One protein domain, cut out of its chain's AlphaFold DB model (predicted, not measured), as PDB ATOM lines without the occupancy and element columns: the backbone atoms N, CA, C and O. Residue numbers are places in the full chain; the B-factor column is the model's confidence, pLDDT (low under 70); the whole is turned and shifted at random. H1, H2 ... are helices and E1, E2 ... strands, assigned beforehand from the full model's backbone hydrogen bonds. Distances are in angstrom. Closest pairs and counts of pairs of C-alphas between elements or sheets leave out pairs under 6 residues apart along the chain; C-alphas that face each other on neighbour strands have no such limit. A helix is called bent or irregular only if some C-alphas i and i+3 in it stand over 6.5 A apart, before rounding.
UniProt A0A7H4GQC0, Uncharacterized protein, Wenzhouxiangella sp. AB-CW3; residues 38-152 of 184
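What this domain is: This is residues 38 to 152 of the 184 residues of an uncharacterized protein of Wenzhouxiangella sp. AB-CW3 (UniProt A0A7H4GQC0). What shape does the backbone make? Two strand lobes stand end to end: a folded sheet, one sheet bent back on itself into two leaves with E5 as the hinge, and a smaller, strongly twisted three-stranded sheet, E2 - E1 - E3. Between E5 and E6 a long loop swings out away from the larger lobe, and it holds the short H1, which is not on either sheet. What are the parts and the size? The printed part has 115 residues, with eight named strands and one named helix in the order E1 E2 E3 E4 E5 H1 E6 E7 E8; its class is mostly strand, with 54 of the 58 residues in named elements held by strands, the larger sheet runs E7 - E6 - E5 - E4 - E8, and both sheets are antiparallel. It is compact, with a radius of gyration of the C-alphas of 14.8 A, but elongated, spanning 41 by 27 by 25 A.

How they stand to each other: How is the larger sheet folded? E5, residues 90 to 100, bends by 99 degrees at residue 93. E7, residues 139 to 143, and E6, residues 128 to 133, face E4, residues 79 to 85, and E8, residues 147 to 151, with 14 pairs of C-alphas within 11 A. Which backbone atoms pair in it? N 81 and O 93 of E4 and E5 are 2.9 A apart, N 131 and O 97 of E6 and E5 2.9 A, N 140 and O 132 of E7 and E6 2.7 A, and N 148 and O 84 of E8 and E4 2.7 A, each within hydrogen-bond range. How does the smaller sheet stand? E1, residues 41 to 47, is antiparallel to E2, residues 53 to 59, with N 44 and O 56 2.8 A apart, and to E3, residues 70 to 75, with N 45 and O 73 2.9 A apart, both within hydrogen-bond range. The closest C-alphas of E1 and E5 are those of Ile 41 and Tyr 94, 7.6 A apart. And the helix? H1, residues 112 to 115, is not on either sheet; it is too short for an O i to N i+4 pair, and its one O i to N i+3 pair is within range.

Where its parts are: Where do the strands begin and end? C-alpha 41 opens E1 at (-15.647, 36.767, 55.422), and C-alpha 151 ends E8 at (-14.233, 35.088, 36.945). How long are they? E5 measures 21.9 A from first to last C-alpha, E2 19.5 A, and E1 and E4 19.2 A each.

The domain as a whole: How far does it reach? The two C-alphas farthest apart, those of Asp 49 and Gly 88, are 44.0 A apart, and the printed part has no cut. Which links are long, and where is confidence low? The links E5 to H1 and H1 to E6 are long. The pLDDT is under 70 at residues 38, 63 to 66, 78, 101 to 121 and 135.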
ATOM      1  N   PRO A  38     -12.957  42.295  48.527       68.50
ATOM      2  CA  PRO A  38     -13.962  42.155  49.566       68.50
ATOM      3  C   PRO A  38     -13.279  41.687  50.857       68.50
ATOM      4  O   PRO A  38     -12.416  40.791  50.841       68.50
ATOM      5  N   VAL A  39     -13.650  42.313  51.979       77.00
ATOM      6  CA  VAL A  39     -13.126  41.968  53.306       77.00
ATOM      7  C   VAL A  39     -13.310  40.472  53.520       77.00
ATOM      8  O   VAL A  39     -14.377  39.939  53.243       77.00
ATOM      9  N   ALA A  40     -12.268  39.774  53.979       79.50
ATOM     10  CA  ALA A  40     -12.351  38.335  54.202       79.50
ATOM     11  C   ALA A  40     -13.543  38.005  55.098       79.50
ATOM     12  O   ALA A  40     -13.579  38.467  56.232       79.50
ATOM     13  N   ILE A  41     -14.478  37.176  54.635       80.75
ATOM     14  CA  ILE A  41     -15.647  36.767  55.422       80.75
ATOM     15  C   ILE A  41     -15.523  35.321  55.906       80.75
ATOM     16  O   ILE A  41     -14.846  34.482  55.310       80.75
ATOM     17  N   THR A  42     -16.203  35.028  57.003       84.69
ATOM     18  CA  THR A  42     -16.403  33.693  57.546       84.69
ATOM     19  C   THR A  42     -17.893  33.392  57.533       84.69
ATOM     20  O   THR A  42     -18.700  34.187  58.011       84.69
ATOM     21  N   GLU A  43     -18.245  32.225  57.013       83.94
ATOM     22  CA  GLU A  43     -19.599  31.705  57.090       83.94
ATOM     23  C   GLU A  43     -19.770  30.931  58.400       83.94
ATOM     24  O   GLU A  43     -18.947  30.089  58.777       83.94
ATOM     25  N   LEU A  44     -20.856  31.227  59.104       86.25
ATOM     26  CA  LEU A  44     -21.245  30.585  60.347       86.25
ATOM     27  C   LEU A  44     -22.644  30.002  60.194       86.25
ATOM     28  O   LEU A  44     -23.557  30.679  59.735       86.25
ATOM     29  N   VAL A  45     -22.826  28.766  60.643       86.69
ATOM     30  CA  VAL A  45     -24.151  28.167  60.814       86.69
ATOM     31  C   VAL A  45     -24.468  28.199  62.299       86.69
ATOM     32  O   VAL A  45     -23.738  27.606  63.096       86.69
ATOM     33  N   VAL A  46     -25.520  28.915  62.683       89.25
ATOM     34  CA  VAL A  46     -25.902  29.139  64.082       89.25
ATOM     35  C   VAL A  46     -27.304  28.602  64.326       89.25
ATOM     36  O   VAL A  46     -28.190  28.827  63.509       89.25
ATOM     37  N   ALA A  47     -27.487  27.871  65.425       89.88
ATOM     38  CA  ALA A  47     -28.793  27.420  65.888       89.88
ATOM     39  C   ALA A  47     -29.441  28.484  66.782       89.88
ATOM     40  O   ALA A  47     -28.766  29.009  67.676       89.88
ATOM     41  N   ASP A  48     -30.731  28.743  66.571       87.44
ATOM     42  CA  ASP A  48     -31.580  29.441  67.535       87.44
ATOM     43  C   ASP A  48     -32.031  28.498  68.673       87.44
ATOM     44  O   ASP A  48     -31.778  27.287  68.650       87.44
ATOM     45  N   ASP A  49     -32.696  29.057  69.686       86.69
ATOM     46  CA  ASP A  49     -33.207  28.294  70.833       86.69
ATOM     47  C   ASP A  49     -34.382  27.367  70.463       86.69
ATOM     48  O   ASP A  49     -34.688  26.428  71.197       86.69
ATOM     49  N   ALA A  50     -35.022  27.600  69.312       87.38
ATOM     50  CA  ALA A  50     -36.083  26.757  68.766       87.38
ATOM     51  C   ALA A  50     -35.538  25.572  67.939       87.38
ATOM     52  O   ALA A  50     -36.307  24.709  67.517       87.38
ATOM     53  N   GLY A  51     -34.218  25.494  67.739       84.38
ATOM     54  CA  GLY A  51     -33.554  24.437  66.982       84.38
ATOM     55  C   GLY A  51     -33.465  24.688  65.474       84.38
ATOM     56  O   GLY A  51     -32.988  23.808  64.755       84.38
ATOM     57  N   HIS A  52     -33.862  25.861  64.976       85.19
ATOM     58  CA  HIS A  52     -33.634  26.246  63.587       85.19
ATOM     59  C   HIS A  52     -32.182  26.673  63.377       85.19
ATOM     60  O   HIS A  52     -31.574  27.317  64.229       85.19
ATOM     61  N   SER A  53     -31.623  26.352  62.213       83.81
ATOM     62  CA  SER A  53     -30.281  26.782  61.820       83.81
ATOM     63  C   SER A  53     -30.335  27.926  60.813       83.81
ATOM     64  O   SER A  53     -30.986  27.802  59.777       83.81
ATOM     65  N   GLN A  54     -29.578  28.991  61.062       83.69
ATOM     66  CA  GLN A  54     -29.405  30.117  60.150       83.69
ATOM     67  C   GLN A  54     -27.937  30.258  59.729       83.69
ATOM     68  O   GLN A  54     -27.023  30.111  60.545       83.69
ATOM     69  N   ARG A  55     -27.709  30.577  58.450       82.88
ATOM     70  CA  ARG A  55     -26.394  30.977  57.928       82.88
ATOM     71  C   ARG A  55     -26.180  32.467  58.192       82.88
ATOM     72  O   ARG A  55     -27.050  33.277  57.889       82.88
ATOM     73  N   LYS A  56     -25.027  32.825  58.744       83.19
ATOM     74  CA  LYS A  56     -24.598  34.203  58.988       83.19
ATOM     75  C   LYS A  56     -23.202  34.400  58.407       83.19
ATOM     76  O   LYS A  56     -22.331  33.548  58.585       83.19
ATOM     77  N   PHE A  57     -22.990  35.524  57.735       82.81
ATOM     78  CA  PHE A  57     -21.696  35.921  57.193       82.81
ATOM     79  C   PHE A  57     -21.158  37.062  58.044       82.81
ATOM     80  O   PHE A  57     -21.878  38.016  58.308       82.81
ATOM     81  N   ILE A  58     -19.926  36.923  58.524       85.25
ATOM     82  CA  ILE A  58     -19.254  37.950  59.328       85.25
ATOM     83  C   ILE A  58     -17.849  38.186  58.792       85.25
ATOM     84  O   ILE A  58     -17.264  37.283  58.184       85.25
ATOM     85  N   ARG A  59     -17.246  39.339  59.076       84.44
ATOM     86  CA  ARG A  59     -15.827  39.543  58.759       84.44
ATOM     87  C   ARG A  59     -14.946  38.576  59.546       84.44
ATOM     88  O   ARG A  59     -15.155  38.249  60.716       84.44
ATOM     89  N   THR A  60     -13.905  38.114  58.877       80.75
ATOM     90  CA  THR A  60     -12.877  37.254  59.446       80.75
ATOM     91  C   THR A  60     -12.068  38.072  60.436       80.75
ATOM     92  O   THR A  60     -11.287  38.931  60.043       80.75
ATOM     93  N   GLY A  61     -12.235  37.780  61.722       79.00
ATOM     94  CA  GLY A  61     -11.547  38.494  62.801       79.00
ATOM     95  C   GLY A  61     -12.496  39.087  63.837       79.00
ATOM     96  O   GLY A  61     -12.105  39.178  64.997       79.00
ATOM     97  N   ASP A  62     -13.762  39.332  63.480       79.38
ATOM     98  CA  ASP A  62     -14.771  39.934  64.376       79.38
ATOM     99  C   ASP A  62     -15.192  39.004  65.538       79.38
ATOM    100  O   ASP A  62     -15.895  39.387  66.474       79.38
ATOM    101  N   GLY A  63     -14.669  37.774  65.548       62.84
ATOM    102  CA  GLY A  63     -14.761  36.846  66.668       62.84
ATOM    103  C   GLY A  63     -16.155  36.239  66.859       62.84
ATOM    104  O   GLY A  63     -17.102  36.502  66.129       62.84
ATOM    105  N   ARG A  64     -16.292  35.363  67.865       59.47
ATOM    106  CA  ARG A  64     -17.578  34.721  68.216       59.47
ATOM    107  C   ARG A  64     -18.610  35.692  68.812       59.47
ATOM    108  O   ARG A  64     -19.757  35.302  68.962       59.47
ATOM    109  N   LYS A  65     -18.208  36.914  69.179       60.72
ATOM    110  CA  LYS A  65     -19.069  37.880  69.883       60.72
ATOM    111  C   LYS A  65     -20.162  38.492  69.002       60.72
ATOM    112  O   LYS A  65     -21.095  39.059  69.546       60.72
ATOM    113  N   ALA A  66     -20.060  38.366  67.680       62.81
ATOM    114  CA  ALA A  66     -21.001  38.963  66.734       62.81
ATOM    115  C   ALA A  66     -22.280  38.133  66.498       62.81
ATOM    116  O   ALA A  66     -23.035  38.439  65.579       62.81
ATOM    117  N   VAL A  67     -22.506  37.039  67.239       70.94
ATOM    118  CA  VAL A  67     -23.543  36.074  66.863       70.94
ATOM    119  C   VAL A  67     -24.336  35.564  68.055       70.94
ATOM    120  O   VAL A  67     -23.826  34.787  68.858       70.94
ATOM    121  N   ASP A  68     -25.604  35.962  68.111       76.44
ATOM    122  CA  ASP A  68     -26.588  35.380  69.020       76.44
ATOM    123  C   ASP A  68     -26.922  33.953  68.568       76.44
ATOM    124  O   ASP A  68     -27.291  33.739  67.403       76.44
ATOM    125  N   GLY A  69     -26.755  32.991  69.479       82.62
ATOM    126  CA  GLY A  69     -27.088  31.576  69.294       82.62
ATOM    127  C   GLY A  69     -25.903  30.609  69.408       82.62
ATOM    128  O   GLY A  69     -24.744  30.984  69.617       82.62
ATOM    129  N   ARG A  70     -26.193  29.309  69.275       86.25
ATOM    130  CA  ARG A  70     -25.178  28.248  69.368       86.25
ATOM    131  C   ARG A  70     -24.532  28.010  68.007       86.25
ATOM    132  O   ARG A  70     -25.185  27.546  67.077       86.25
ATOM    133  N   LEU A  71     -23.227  28.250  67.901       87.88
ATOM    134  CA  LEU A  71     -22.464  27.946  66.686       87.88
ATOM    135  C   LEU A  71     -22.453  26.431  66.407       87.88
ATOM    136  O   LEU A  71     -21.906  25.668  67.201       87.88
ATOM    137  N   ILE A  72     -23.015  26.024  65.268       88.50
ATOM    138  CA  ILE A  72     -23.060  24.635  64.789       88.50
ATOM    139  C   ILE A  72     -21.835  24.336  63.925       88.50
ATOM    140  O   ILE A  72     -21.115  23.372  64.167       88.50
ATOM    141  N   ALA A  73     -21.592  25.177  62.919       86.44
ATOM    142  CA  ALA A  73     -20.529  24.977  61.945       86.44
ATOM    143  C   ALA A  73     -19.901  26.306  61.528       86.44
ATOM    144  O   ALA A  73     -20.500  27.376  61.648       86.44
ATOM    145  N   ARG A  74     -18.665  26.222  61.041       85.75
ATOM    146  CA  ARG A  74     -17.904  27.347  60.502       85.75
ATOM    147  C   ARG A  74     -17.227  26.901  59.214       85.75
ATOM    148  O   ARG A  74     -16.459  25.942  59.242       85.75
ATOM    149  N   SER A  75     -17.450  27.635  58.134       81.38
ATOM    150  CA  SER A  75     -16.799  27.445  56.837       81.38
ATOM    151  C   SER A  75     -16.133  28.742  56.383       81.38
ATOM    152  O   SER A  75     -16.471  29.849  56.811       81.38
ATOM    153  N   ARG A  76     -15.122  28.603  55.527       76.19
ATOM    154  CA  ARG A  76     -14.604  29.719  54.733       76.19
ATOM    155  C   ARG A  76     -15.248  29.621  53.351       76.19
ATOM    156  O   ARG A  76     -15.326  28.499  52.847       76.19
ATOM    157  N   PRO A  77     -15.697  30.732  52.746       70.88
ATOM    158  CA  PRO A  77     -16.225  30.698  51.389       70.88
ATOM    159  C   PRO A  77     -15.213  30.098  50.409       70.88
ATOM    160  O   PRO A  77     -14.000  30.208  50.618       70.88
ATOM    161  N   ALA A  78     -15.716  29.503  49.324       65.75
ATOM    162  CA  ALA A  78     -14.912  28.758  48.352       65.75
ATOM    163  C   ALA A  78     -13.806  29.611  47.702       65.75
ATOM    164  O   ALA A  78     -12.740  29.111  47.343       65.75
ATOM    165  N   GLY A  79     -14.039  30.916  47.582       74.81
ATOM    166  CA  GLY A  79     -13.069  31.876  47.086       74.81
ATOM    167  C   GLY A  79     -13.747  33.145  46.604       74.81
ATOM    168  O   GLY A  79     -14.970  33.272  46.647       74.81
ATOM    169  N   ILE A  80     -12.938  34.088  46.140       79.31
ATOM    170  CA  ILE A  80     -13.453  35.298  45.504       79.31
ATOM    171  C   ILE A  80     -13.822  34.974  44.067       79.31
ATOM    172  O   ILE A  80     -13.097  34.247  43.376       79.31
ATOM    173  N   ALA A  81     -14.942  35.534  43.643       82.44
ATOM    174  CA  ALA A  81     -15.369  35.563  42.264       82.44
ATOM    175  C   ALA A  81     -15.763  36.995  41.885       82.44
ATOM    176  O   ALA A  81     -16.114  37.801  42.746       82.44
ATOM    177  N   CYS A  82     -15.667  37.301  40.598       81.88
ATOM    178  CA  CYS A  82     -16.239  38.495  40.001       81.88
ATOM    179  C   CYS A  82     -17.280  38.045  38.983       81.88
ATOM    180  O   CYS A  82     -16.960  37.316  38.042       81.88
ATOM    181  N   MET A  83     -18.520  38.441  39.224       85.44
ATOM    182  CA  MET A  83     -19.636  38.268  38.311       85.44
ATOM    183  C   MET A  83     -19.679  39.462  37.379       85.44
ATOM    184  O   MET A  83     -19.528  40.593  37.833       85.44
ATOM    185  N   GLU A  84     -19.891  39.201  36.100       82.81
ATOM    186  CA  GLU A  84     -20.177  40.226  35.112       82.81
ATOM    187  C   GLU A  84     -21.509  39.908  34.447       82.81
ATOM    188  O   GLU A  84     -21.709  38.789  33.966       82.81
ATOM    189  N   SER A  85     -22.405  40.884  34.421       88.94
ATOM    190  CA  SER A  85     -23.745  40.758  33.873       88.94
ATOM    191  C   SER A  85     -23.762  40.937  32.361       88.94
ATOM    192  O   SER A  85     -22.858  41.524  31.759       88.94
ATOM    193  N   VAL A  86     -24.834  40.472  31.722       87.38
ATOM    194  CA  VAL A  86     -25.100  40.751  30.302       87.38
ATOM    195  C   VAL A  86     -25.271  42.248  30.016       87.38
ATOM    196  O   VAL A  86     -25.031  42.678  28.891       87.38
ATOM    197  N   GLN A  87     -25.621  43.041  31.034       88.62
ATOM    198  CA  GLN A  87     -25.735  44.501  30.963       88.62
ATOM    199  C   GLN A  87     -24.388  45.217  31.183       88.62
ATOM    200  O   GLN A  87     -24.316  46.434  31.054       88.62
ATOM    201  N   GLY A  88     -23.310  44.476  31.474       80.00
ATOM    202  CA  GLY A  88     -21.967  45.021  31.697       80.00
ATOM    203  C   GLY A  88     -21.675  45.428  33.143       80.00
ATOM    204  O   GLY A  88     -20.583  45.914  33.429       80.00
ATOM    205  N   GLU A  89     -22.608  45.205  34.067       83.81
ATOM    206  CA  GLU A  89     -22.376  45.429  35.494       83.81
ATOM    207  C   GLU A  89     -21.417  44.373  36.044       83.81
ATOM    208  O   GLU A  89     -21.490  43.206  35.666       83.81
ATOM    209  N   SER A  90     -20.520  44.766  36.948       81.38
ATOM    210  CA  SER A  90     -19.557  43.846  37.558       81.38
ATOM    211  C   SER A  90     -19.597  43.922  39.078       81.38
ATOM    212  O   SER A  90     -19.504  45.002  39.657       81.38
ATOM    213  N   VAL A  91     -19.677  42.763  39.735       82.25
ATOM    214  CA  VAL A  91     -19.640  42.647  41.200       82.25
ATOM    215  C   VAL A  91     -18.610  41.605  41.606       82.25
ATOM    216  O   VAL A  91     -18.681  40.448  41.198       82.25
ATOM    217  N   CYS A  92     -17.668  42.000  42.460       82.44
ATOM    218  CA  CYS A  92     -16.699  41.095  43.068       82.44
ATOM    219  C   CYS A  92     -17.052  40.830  44.536       82.44
ATOM    220  O   CYS A  92     -17.398  41.736  45.290       82.44
ATOM    221  N   GLY A  93     -16.935  39.577  44.958       82.94
ATOM    222  CA  GLY A  93     -17.361  39.126  46.279       82.94
ATOM    223  C   GLY A  93     -16.913  37.696  46.550       82.94
ATOM    224  O   GLY A  93     -16.211  37.080  45.745       82.94
ATOM    225  N   TYR A  94     -17.317  37.145  47.687       83.19
ATOM    226  CA  TYR A  94     -17.070  35.740  47.999       83.19
ATOM    227  C   TYR A  94     -18.200  34.875  47.465       83.19
ATOM    228  O   TYR A  94     -19.360  35.122  47.782       83.19
ATOM    229  N   LEU A  95     -17.858  33.836  46.705       82.81
ATOM    230  CA  LEU A  95     -18.824  32.839  46.266       82.81
ATOM    231  C   LEU A  95     -19.223  31.960  47.454       82.81
ATOM    232  O   LEU A  95     -18.385  31.273  48.046       82.81
ATOM    233  N   VAL A  96     -20.506  32.010  47.797       79.31
ATOM    234  CA  VAL A  96     -21.084  31.340  48.968       79.31
ATOM    235  C   VAL A  96     -21.890  30.103  48.575       79.31
ATOM    236  O   VAL A  96     -22.032  29.173  49.374       79.31
ATOM    237  N   GLY A  97     -22.408  30.067  47.350       79.06
ATOM    238  CA  GLY A  97     -23.073  28.894  46.803       79.06
ATOM    239  C   GLY A  97     -23.886  29.207  45.558       79.06
ATOM    240  O   GLY A  97     -23.840  30.314  45.024       79.06
ATOM    241  N   MET A  98     -24.641  28.207  45.123       79.25
ATOM    242  CA  MET A  98     -25.647  28.314  44.073       79.25
ATOM    243  C   MET A  98     -26.944  27.707  44.609       79.25
ATOM    244  O   MET A  98     -26.900  26.803  45.447       79.25
ATOM    245  N   ARG A  99     -28.097  28.206  44.167       75.62
ATOM    246  CA  ARG A  99     -29.408  27.615  44.469       75.62
ATOM    247  C   ARG A  99     -30.230  27.480  43.198       75.62
ATOM    248  O   ARG A  99     -29.975  28.193  42.233       75.62
ATOM    249  N   SER A 100     -31.190  26.561  43.189       77.38
ATOM    250  CA  SER A 100     -32.160  26.511  42.096       77.38
ATOM    251  C   SER A 100     -33.037  27.766  42.152       77.38
ATOM    252  O   SER A 100     -33.364  28.243  43.243       77.38
ATOM    253  N   GLY A 101     -33.447  28.293  40.998       63.31
ATOM    254  CA  GLY A 101     -34.389  29.410  40.890       63.31
ATOM    255  C   GLY A 101     -35.753  29.112  41.509       63.31
ATOM    256  O   GLY A 101     -36.462  30.031  41.904       63.31
ATOM    257  N   LEU A 102     -36.079  27.830  41.715       62.66
ATOM    258  CA  LEU A 102     -37.264  27.384  42.455       62.66
ATOM    259  C   LEU A 102     -37.120  27.525  43.983       62.66
ATOM    260  O   LEU A 102     -38.012  27.133  44.732       62.66
ATOM    261  N   GLY A 103     -36.012  28.093  44.467       53.84
ATOM    262  CA  GLY A 103     -35.780  28.377  45.881       53.84
ATOM    263  C   GLY A 103     -35.254  27.191  46.686       53.84
ATOM    264  O   GLY A 103     -34.948  27.359  47.868       53.84
ATOM    265  N   GLU A 104     -35.086  26.021  46.067       53.94
ATOM    266  CA  GLU A 104     -34.474  24.876  46.734       53.94
ATOM    267  C   GLU A 104     -32.950  25.065  46.858       53.94
ATOM    268  O   GLU A 104     -32.264  25.374  45.870       53.94
ATOM    269  N   PRO A 105     -32.383  24.900  48.068       51.03
ATOM    270  CA  PRO A 105     -30.948  24.978  48.262       51.03
ATOM    271  C   PRO A 105     -30.270  23.804  47.549       51.03
ATOM    272  O   PRO A 105     -30.354  22.656  47.982       51.03
ATOM    273  N   LEU A 106     -29.530  24.104  46.481       51.44
ATOM    274  CA  LEU A 106     -28.599  23.164  45.864       51.44
ATOM    275  C   LEU A 106     -27.356  23.049  46.755       51.44
ATOM    276  O   LEU A 106     -26.316  23.603  46.428       51.44
ATOM    277  N   MET A 107     -27.456  22.381  47.910       46.56
ATOM    278  CA  MET A 107     -26.321  21.643  48.486       46.56
ATOM    279  C   MET A 107     -26.734  20.807  49.704       46.56
ATOM    280  O   MET A 107     -27.261  21.329  50.687       46.56
ATOM    281  N   PRO A 108     -26.356  19.521  49.693       44.88
ATOM    282  CA  PRO A 108     -25.153  19.157  50.432       44.88
ATOM    283  C   PRO A 108     -24.099  18.531  49.506       44.88
ATOM    284  O   PRO A 108     -24.398  17.637  48.727       44.88
ATOM    285  N   LEU A 109     -22.849  18.990  49.649       46.19
ATOM    286  CA  LEU A 109     -21.630  18.401  49.074       46.19
ATOM    287  C   LEU A 109     -21.564  18.390  47.535       46.19
ATOM    288  O   LEU A 109     -21.721  17.354  46.895       46.19
ATOM    289  N   LEU A 110     -21.204  19.534  46.944       41.50
ATOM    290  CA  LEU A 110     -20.595  19.536  45.609       41.50
ATOM    291  C   LEU A 110     -19.353  18.616  45.627       41.50
ATOM    292  O   LEU A 110     -18.469  18.844  46.463       41.50
ATOM    293  N   PRO A 111     -19.263  17.601  44.744       38.31
ATOM    294  CA  PRO A 111     -18.074  16.771  44.573       38.31
ATOM    295  C   PRO A 111     -16.813  17.621  44.407       38.31
ATOM    296  O   PRO A 111     -16.851  18.716  43.839       38.31
ATOM    297  N   GLN A 112     -15.681  17.130  44.909       44.00
ATOM    298  CA  GLN A 112     -14.422  17.878  44.924       44.00
ATOM    299  C   GLN A 112     -13.952  18.246  43.503       44.00
ATOM    300  O   GLN A 112     -13.316  19.286  43.320       44.00
ATOM    301  N   GLU A 113     -14.336  17.462  42.487       34.88
ATOM    302  CA  GLU A 113     -14.065  17.770  41.079       34.88
ATOM    303  C   GLU A 113     -14.860  18.988  40.566       34.88
ATOM    304  O   GLU A 113     -14.345  19.750  39.750       34.88
ATOM    305  N   LEU A 114     -16.066  19.240  41.094       34.28
ATOM    306  CA  LEU A 114     -16.896  20.404  40.749       34.28
ATOM    307  C   LEU A 114     -16.512  21.664  41.544       34.28
ATOM    308  O   LEU A 114     -16.634  22.778  41.040       34.28
ATOM    309  N   GLN A 115     -15.934  21.515  42.741       43.84
ATOM    310  CA  GLN A 115     -15.325  22.633  43.483       43.84
ATOM    311  C   GLN A 115     -14.100  23.214  42.745       43.84
ATOM    312  O   GLN A 115     -13.787  24.405  42.843       43.84
ATOM    313  N   ALA A 116     -13.416  22.384  41.953       38.31
ATOM    314  CA  ALA A 116     -12.286  22.779  41.122       38.31
ATOM    315  C   ALA A 116     -12.696  23.367  39.756       38.31
ATOM    316  O   ALA A 116     -11.837  23.900  39.056       38.31
ATOM    317  N   ALA A 117     -13.983  23.389  39.394       38.25
ATOM    318  CA  ALA A 117     -14.440  23.730  38.044       38.25
ATOM    319  C   ALA A 117     -15.740  24.556  38.018       38.25
ATOM    320  O   ALA A 117     -16.714  24.156  37.396       38.25
ATOM    321  N   VAL A 118     -15.749  25.749  38.616       49.53
ATOM    322  CA  VAL A 118     -16.658  26.799  38.133       49.53
ATOM    323  C   VAL A 118     -15.821  27.691  37.223       49.53
ATOM    324  O   VAL A 118     -14.968  28.445  37.682       49.53
ATOM    325  N   ALA A 119     -15.906  27.449  35.919       53.94
ATOM    326  CA  ALA A 119     -15.111  28.156  34.913       53.94
ATOM    327  C   ALA A 119     -15.812  28.268  33.551       53.94
ATOM    328  O   ALA A 119     -15.185  28.725  32.601       53.94
ATOM    329  N   ASP A 120     -17.093  27.914  33.457       61.28
ATOM    330  CA  ASP A 120     -17.884  28.178  32.263       61.28
ATOM    331  C   ASP A 120     -19.329  28.477  32.665       61.28
ATOM    332  O   ASP A 120     -20.003  27.618  33.232       61.28
ATOM    333  N   VAL A 121     -19.779  29.713  32.443       65.62
ATOM    334  CA  VAL A 121     -21.175  30.099  32.709       65.62
ATOM    335  C   VAL A 121     -22.116  29.302  31.803       65.62
ATOM    336  O   VAL A 121     -23.223  28.986  32.220       65.62
ATOM    337  N   GLU A 122     -21.653  28.884  30.621       70.06
ATOM    338  CA  GLU A 122     -22.433  28.079  29.673       70.06
ATOM    339  C   GLU A 122     -22.715  26.657  30.185       70.06
ATOM    340  O   GLU A 122     -23.645  26.002  29.720       70.06
ATOM    341  N   ALA A 123     -21.935  26.176  31.159       72.94
ATOM    342  CA  ALA A 123     -22.152  24.881  31.799       72.94
ATOM    343  C   ALA A 123     -23.122  24.946  32.993       72.94
ATOM    344  O   ALA A 123     -23.469  23.902  33.552       72.94
ATOM    345  N   LEU A 124     -23.525  26.149  33.415       79.12
ATOM    346  CA  LEU A 124     -24.473  26.346  34.506       79.12
ATOM    347  C   LEU A 124     -25.908  26.314  33.973       79.12
ATOM    348  O   LEU A 124     -26.192  26.743  32.858       79.12
ATOM    349  N   ASP A 125     -26.823  25.815  34.796       82.50
ATOM    350  CA  ASP A 125     -28.246  25.842  34.473       82.50
ATOM    351  C   ASP A 125     -28.754  27.295  34.580       82.50
ATOM    352  O   ASP A 125     -28.565  27.919  35.629       82.50
ATOM    353  N   PRO A 126     -29.374  27.861  33.527       85.25
ATOM    354  CA  PRO A 126     -29.840  29.248  33.516       85.25
ATOM    355  C   PRO A 126     -30.896  29.551  34.584       85.25
ATOM    356  O   PRO A 126     -31.047  30.714  34.959       85.25
ATOM    357  N   GLU A 127     -31.603  28.537  35.095       85.88
ATOM    358  CA  GLU A 127     -32.548  28.696  36.202       85.88
ATOM    359  C   GLU A 127     -31.848  28.810  37.560       85.88
ATOM    360  O   GLU A 127     -32.493  29.121  38.557       85.88
ATOM    361  N   GLN A 128     -30.542  28.557  37.651       85.00
ATOM    362  CA  GLN A 128     -29.812  28.690  38.906       85.00
ATOM    363  C   GLN A 128     -29.564  30.151  39.272       85.00
ATOM    364  O   GLN A 128     -29.538  31.059  38.443       85.00
ATOM    365  N   VAL A 129     -29.332  30.362  40.561       85.12
ATOM    366  CA  VAL A 129     -28.973  31.647  41.145       85.12
ATOM    367  C   VAL A 129     -27.637  31.493  41.850       85.12
ATOM    368  O   VAL A 129     -27.477  30.647  42.737       85.12
ATOM    369  N   VAL A 130     -26.676  32.325  41.466       86.12
ATOM    370  CA  VAL A 130     -25.380  32.440  42.128       86.12
ATOM    371  C   VAL A 130     -25.533  33.356  43.335       86.12
ATOM    372  O   VAL A 130     -26.053  34.460  43.220       86.12
ATOM    373  N   VAL A 131     -25.071  32.901  44.501       84.38
ATOM    374  CA  VAL A 131     -25.108  33.684  45.740       84.38
ATOM    375  C   VAL A 131     -23.691  34.105  46.098       84.38
ATOM    376  O   VAL A 131     -22.820  33.267  46.370       84.38
ATOM    377  N   MET A 132     -23.465  35.415  46.132       86.06
ATOM    378  CA  MET A 132     -22.205  36.004  46.563       86.06
ATOM    379  C   MET A 132     -22.406  36.929  47.746       86.06
ATOM    380  O   MET A 132     -23.465  37.508  47.919       86.06
ATOM    381  N   VAL A 133     -21.371  37.098  48.557       82.00
ATOM    382  CA  VAL A 133     -21.361  38.118  49.606       82.00
ATOM    383  C   VAL A 133     -20.368  39.194  49.205       82.00
ATOM    384  O   VAL A 133     -19.170  38.926  49.039       82.00
ATOM    385  N   GLY A 134     -20.908  40.388  48.987       77.94
ATOM    386  CA  GLY A 134     -20.156  41.579  48.621       77.94
ATOM    387  C   GLY A 134     -19.463  42.237  49.823       77.94
ATOM    388  O   GLY A 134     -19.480  41.702  50.935       77.94
ATOM    389  N   PRO A 135     -18.844  43.410  49.615       69.00
ATOM    390  CA  PRO A 135     -18.175  44.165  50.675       69.00
ATOM    391  C   PRO A 135     -19.124  44.636  51.789       69.00
ATOM    392  O   PRO A 135     -18.684  44.759  52.929       69.00
ATOM    393  N   ASP A 136     -20.413  44.815  51.490       76.00
ATOM    394  CA  ASP A 136     -21.440  45.229  52.459       76.00
ATOM    395  C   ASP A 136     -21.955  44.077  53.343       76.00
ATOM    396  O   ASP A 136     -22.926  44.239  54.078       76.00
ATOM    397  N   GLU A 137     -21.337  42.892  53.252       74.00
ATOM    398  CA  GLU A 137     -21.684  41.668  53.999       74.00
ATOM    399  C   GLU A 137     -23.097  41.129  53.739       74.00
ATOM    400  O   GLU A 137     -23.499  40.119  54.318       74.00
ATOM    401  N   GLN A 138     -23.831  41.750  52.818       79.12
ATOM    402  CA  GLN A 138     -25.123  41.270  52.368       79.12
ATOM    403  C   GLN A 138     -24.952  40.248  51.240       79.12
ATOM    404  O   GLN A 138     -24.101  40.427  50.357       79.12
ATOM    405  N   PRO A 139     -25.748  39.166  51.255       81.50
ATOM    406  CA  PRO A 139     -25.829  38.268  50.123       81.50
ATOM    407  C   PRO A 139     -26.475  39.000  48.942       81.50
ATOM    408  O   PRO A 139     -27.557  39.570  49.056       81.50
ATOM    409  N   VAL A 140     -25.791  38.960  47.809       85.31
ATOM    410  CA  VAL A 140     -26.282  39.366  46.501       85.31
ATOM    411  C   VAL A 140     -26.546  38.095  45.714       85.31
ATOM    412  O   VAL A 140     -25.708  37.189  45.655       85.31
ATOM    413  N   GLU A 141     -27.725  38.035  45.125       87.38
ATOM    414  CA  GLU A 141     -28.166  36.922  44.309       87.38
ATOM    415  C   GLU A 141     -28.196  37.345  42.847       87.38
ATOM    416  O   GLU A 141     -28.775  38.380  42.523       87.38
ATOM    417  N   TRP A 142     -27.581  36.546  41.978       88.31
ATOM    418  CA  TRP A 142     -27.569  36.794  40.541       88.31
ATOM    419  C   TRP A 142     -28.125  35.587  39.786       88.31
ATOM    420  O   TRP A 142     -27.546  34.500  39.890       88.31
ATOM    421  N   PRO A 143     -29.219  35.738  39.021       91.12
ATOM    422  CA  PRO A 143     -29.658  34.701  38.094       91.12
ATOM    423  C   PRO A 143     -28.553  34.349  37.095       91.12
ATOM    424  O   PRO A 143     -27.946  35.237  36.495       91.12
ATOM    425  N   VAL A 144     -28.308  33.057  36.869       89.31
ATOM    426  CA  VAL A 144     -27.310  32.591  35.891       89.31
ATOM    427  C   VAL A 144     -27.645  33.089  34.487       89.31
ATOM    428  O   VAL A 144     -26.738  33.483  33.761       89.31
ATOM    429  N   ALA A 145     -28.929  33.170  34.133       90.25
ATOM    430  CA  ALA A 145     -29.380  33.730  32.857       90.25
ATOM    431  C   ALA A 145     -28.935  35.189  32.607       90.25
ATOM    432  O   ALA A 145     -28.856  35.622  31.459       90.25
ATOM    433  N   GLU A 146     -28.647  35.951  33.664       93.00
ATOM    434  CA  GLU A 146     -28.179  37.337  33.571       93.00
ATOM    435  C   GLU A 146     -26.653  37.456  33.656       93.00
ATOM    436  O   GLU A 146     -26.100  38.537  33.430       93.00
ATOM    437  N   LEU A 147     -25.956  36.357  33.961       88.25
ATOM    438  CA  LEU A 147     -24.506  36.324  34.035       88.25
ATOM    439  C   LEU A 147     -23.911  36.151  32.642       88.25
ATOM    440  O   LEU A 147     -24.171  35.193  31.923       88.25
ATOM    441  N   ARG A 148     -23.025  37.075  32.286       85.12
ATOM    442  CA  ARG A 148     -22.163  36.970  31.114       85.12
ATOM    443  C   ARG A 148     -20.916  36.159  31.426       85.12
ATOM    444  O   ARG A 148     -20.470  35.371  30.597       85.12
ATOM    445  N   ARG A 149     -20.292  36.409  32.584       80.06
ATOM    446  CA  ARG A 149     -19.032  35.767  32.997       80.06
ATOM    447  C   ARG A 149     -18.965  35.598  34.509       80.06
ATOM    448  O   ARG A 149     -19.389  36.473  35.259       80.06
ATOM    449  N   LEU A 150     -18.334  34.507  34.941       82.19
ATOM    450  CA  LEU A 150     -17.919  34.289  36.323       82.19
ATOM    451  C   LEU A 150     -16.403  34.084  36.359       82.19
ATOM    452  O   LEU A 150     -15.872  33.089  35.870       82.19
ATOM    453  N   LEU A 151     -15.690  35.056  36.915       75.06
ATOM    454  CA  LEU A 151     -14.233  35.088  36.945       75.06
ATOM    455  C   LEU A 151     -13.734  34.729  38.342       75.06
ATOM    456  O   LEU A 151     -14.142  35.340  39.321       75.06
ATOM    457  N   HIS A 152     -12.782  33.801  38.444       76.50
ATOM    458  CA  HIS A 152     -12.085  33.506  39.698       76.50
ATOM    459  C   HIS A 152     -10.694  34.142  39.683       76.50
ATOM    460  O   HIS A 152      -9.789  33.568  39.070       76.50
TER     461      HIS A 152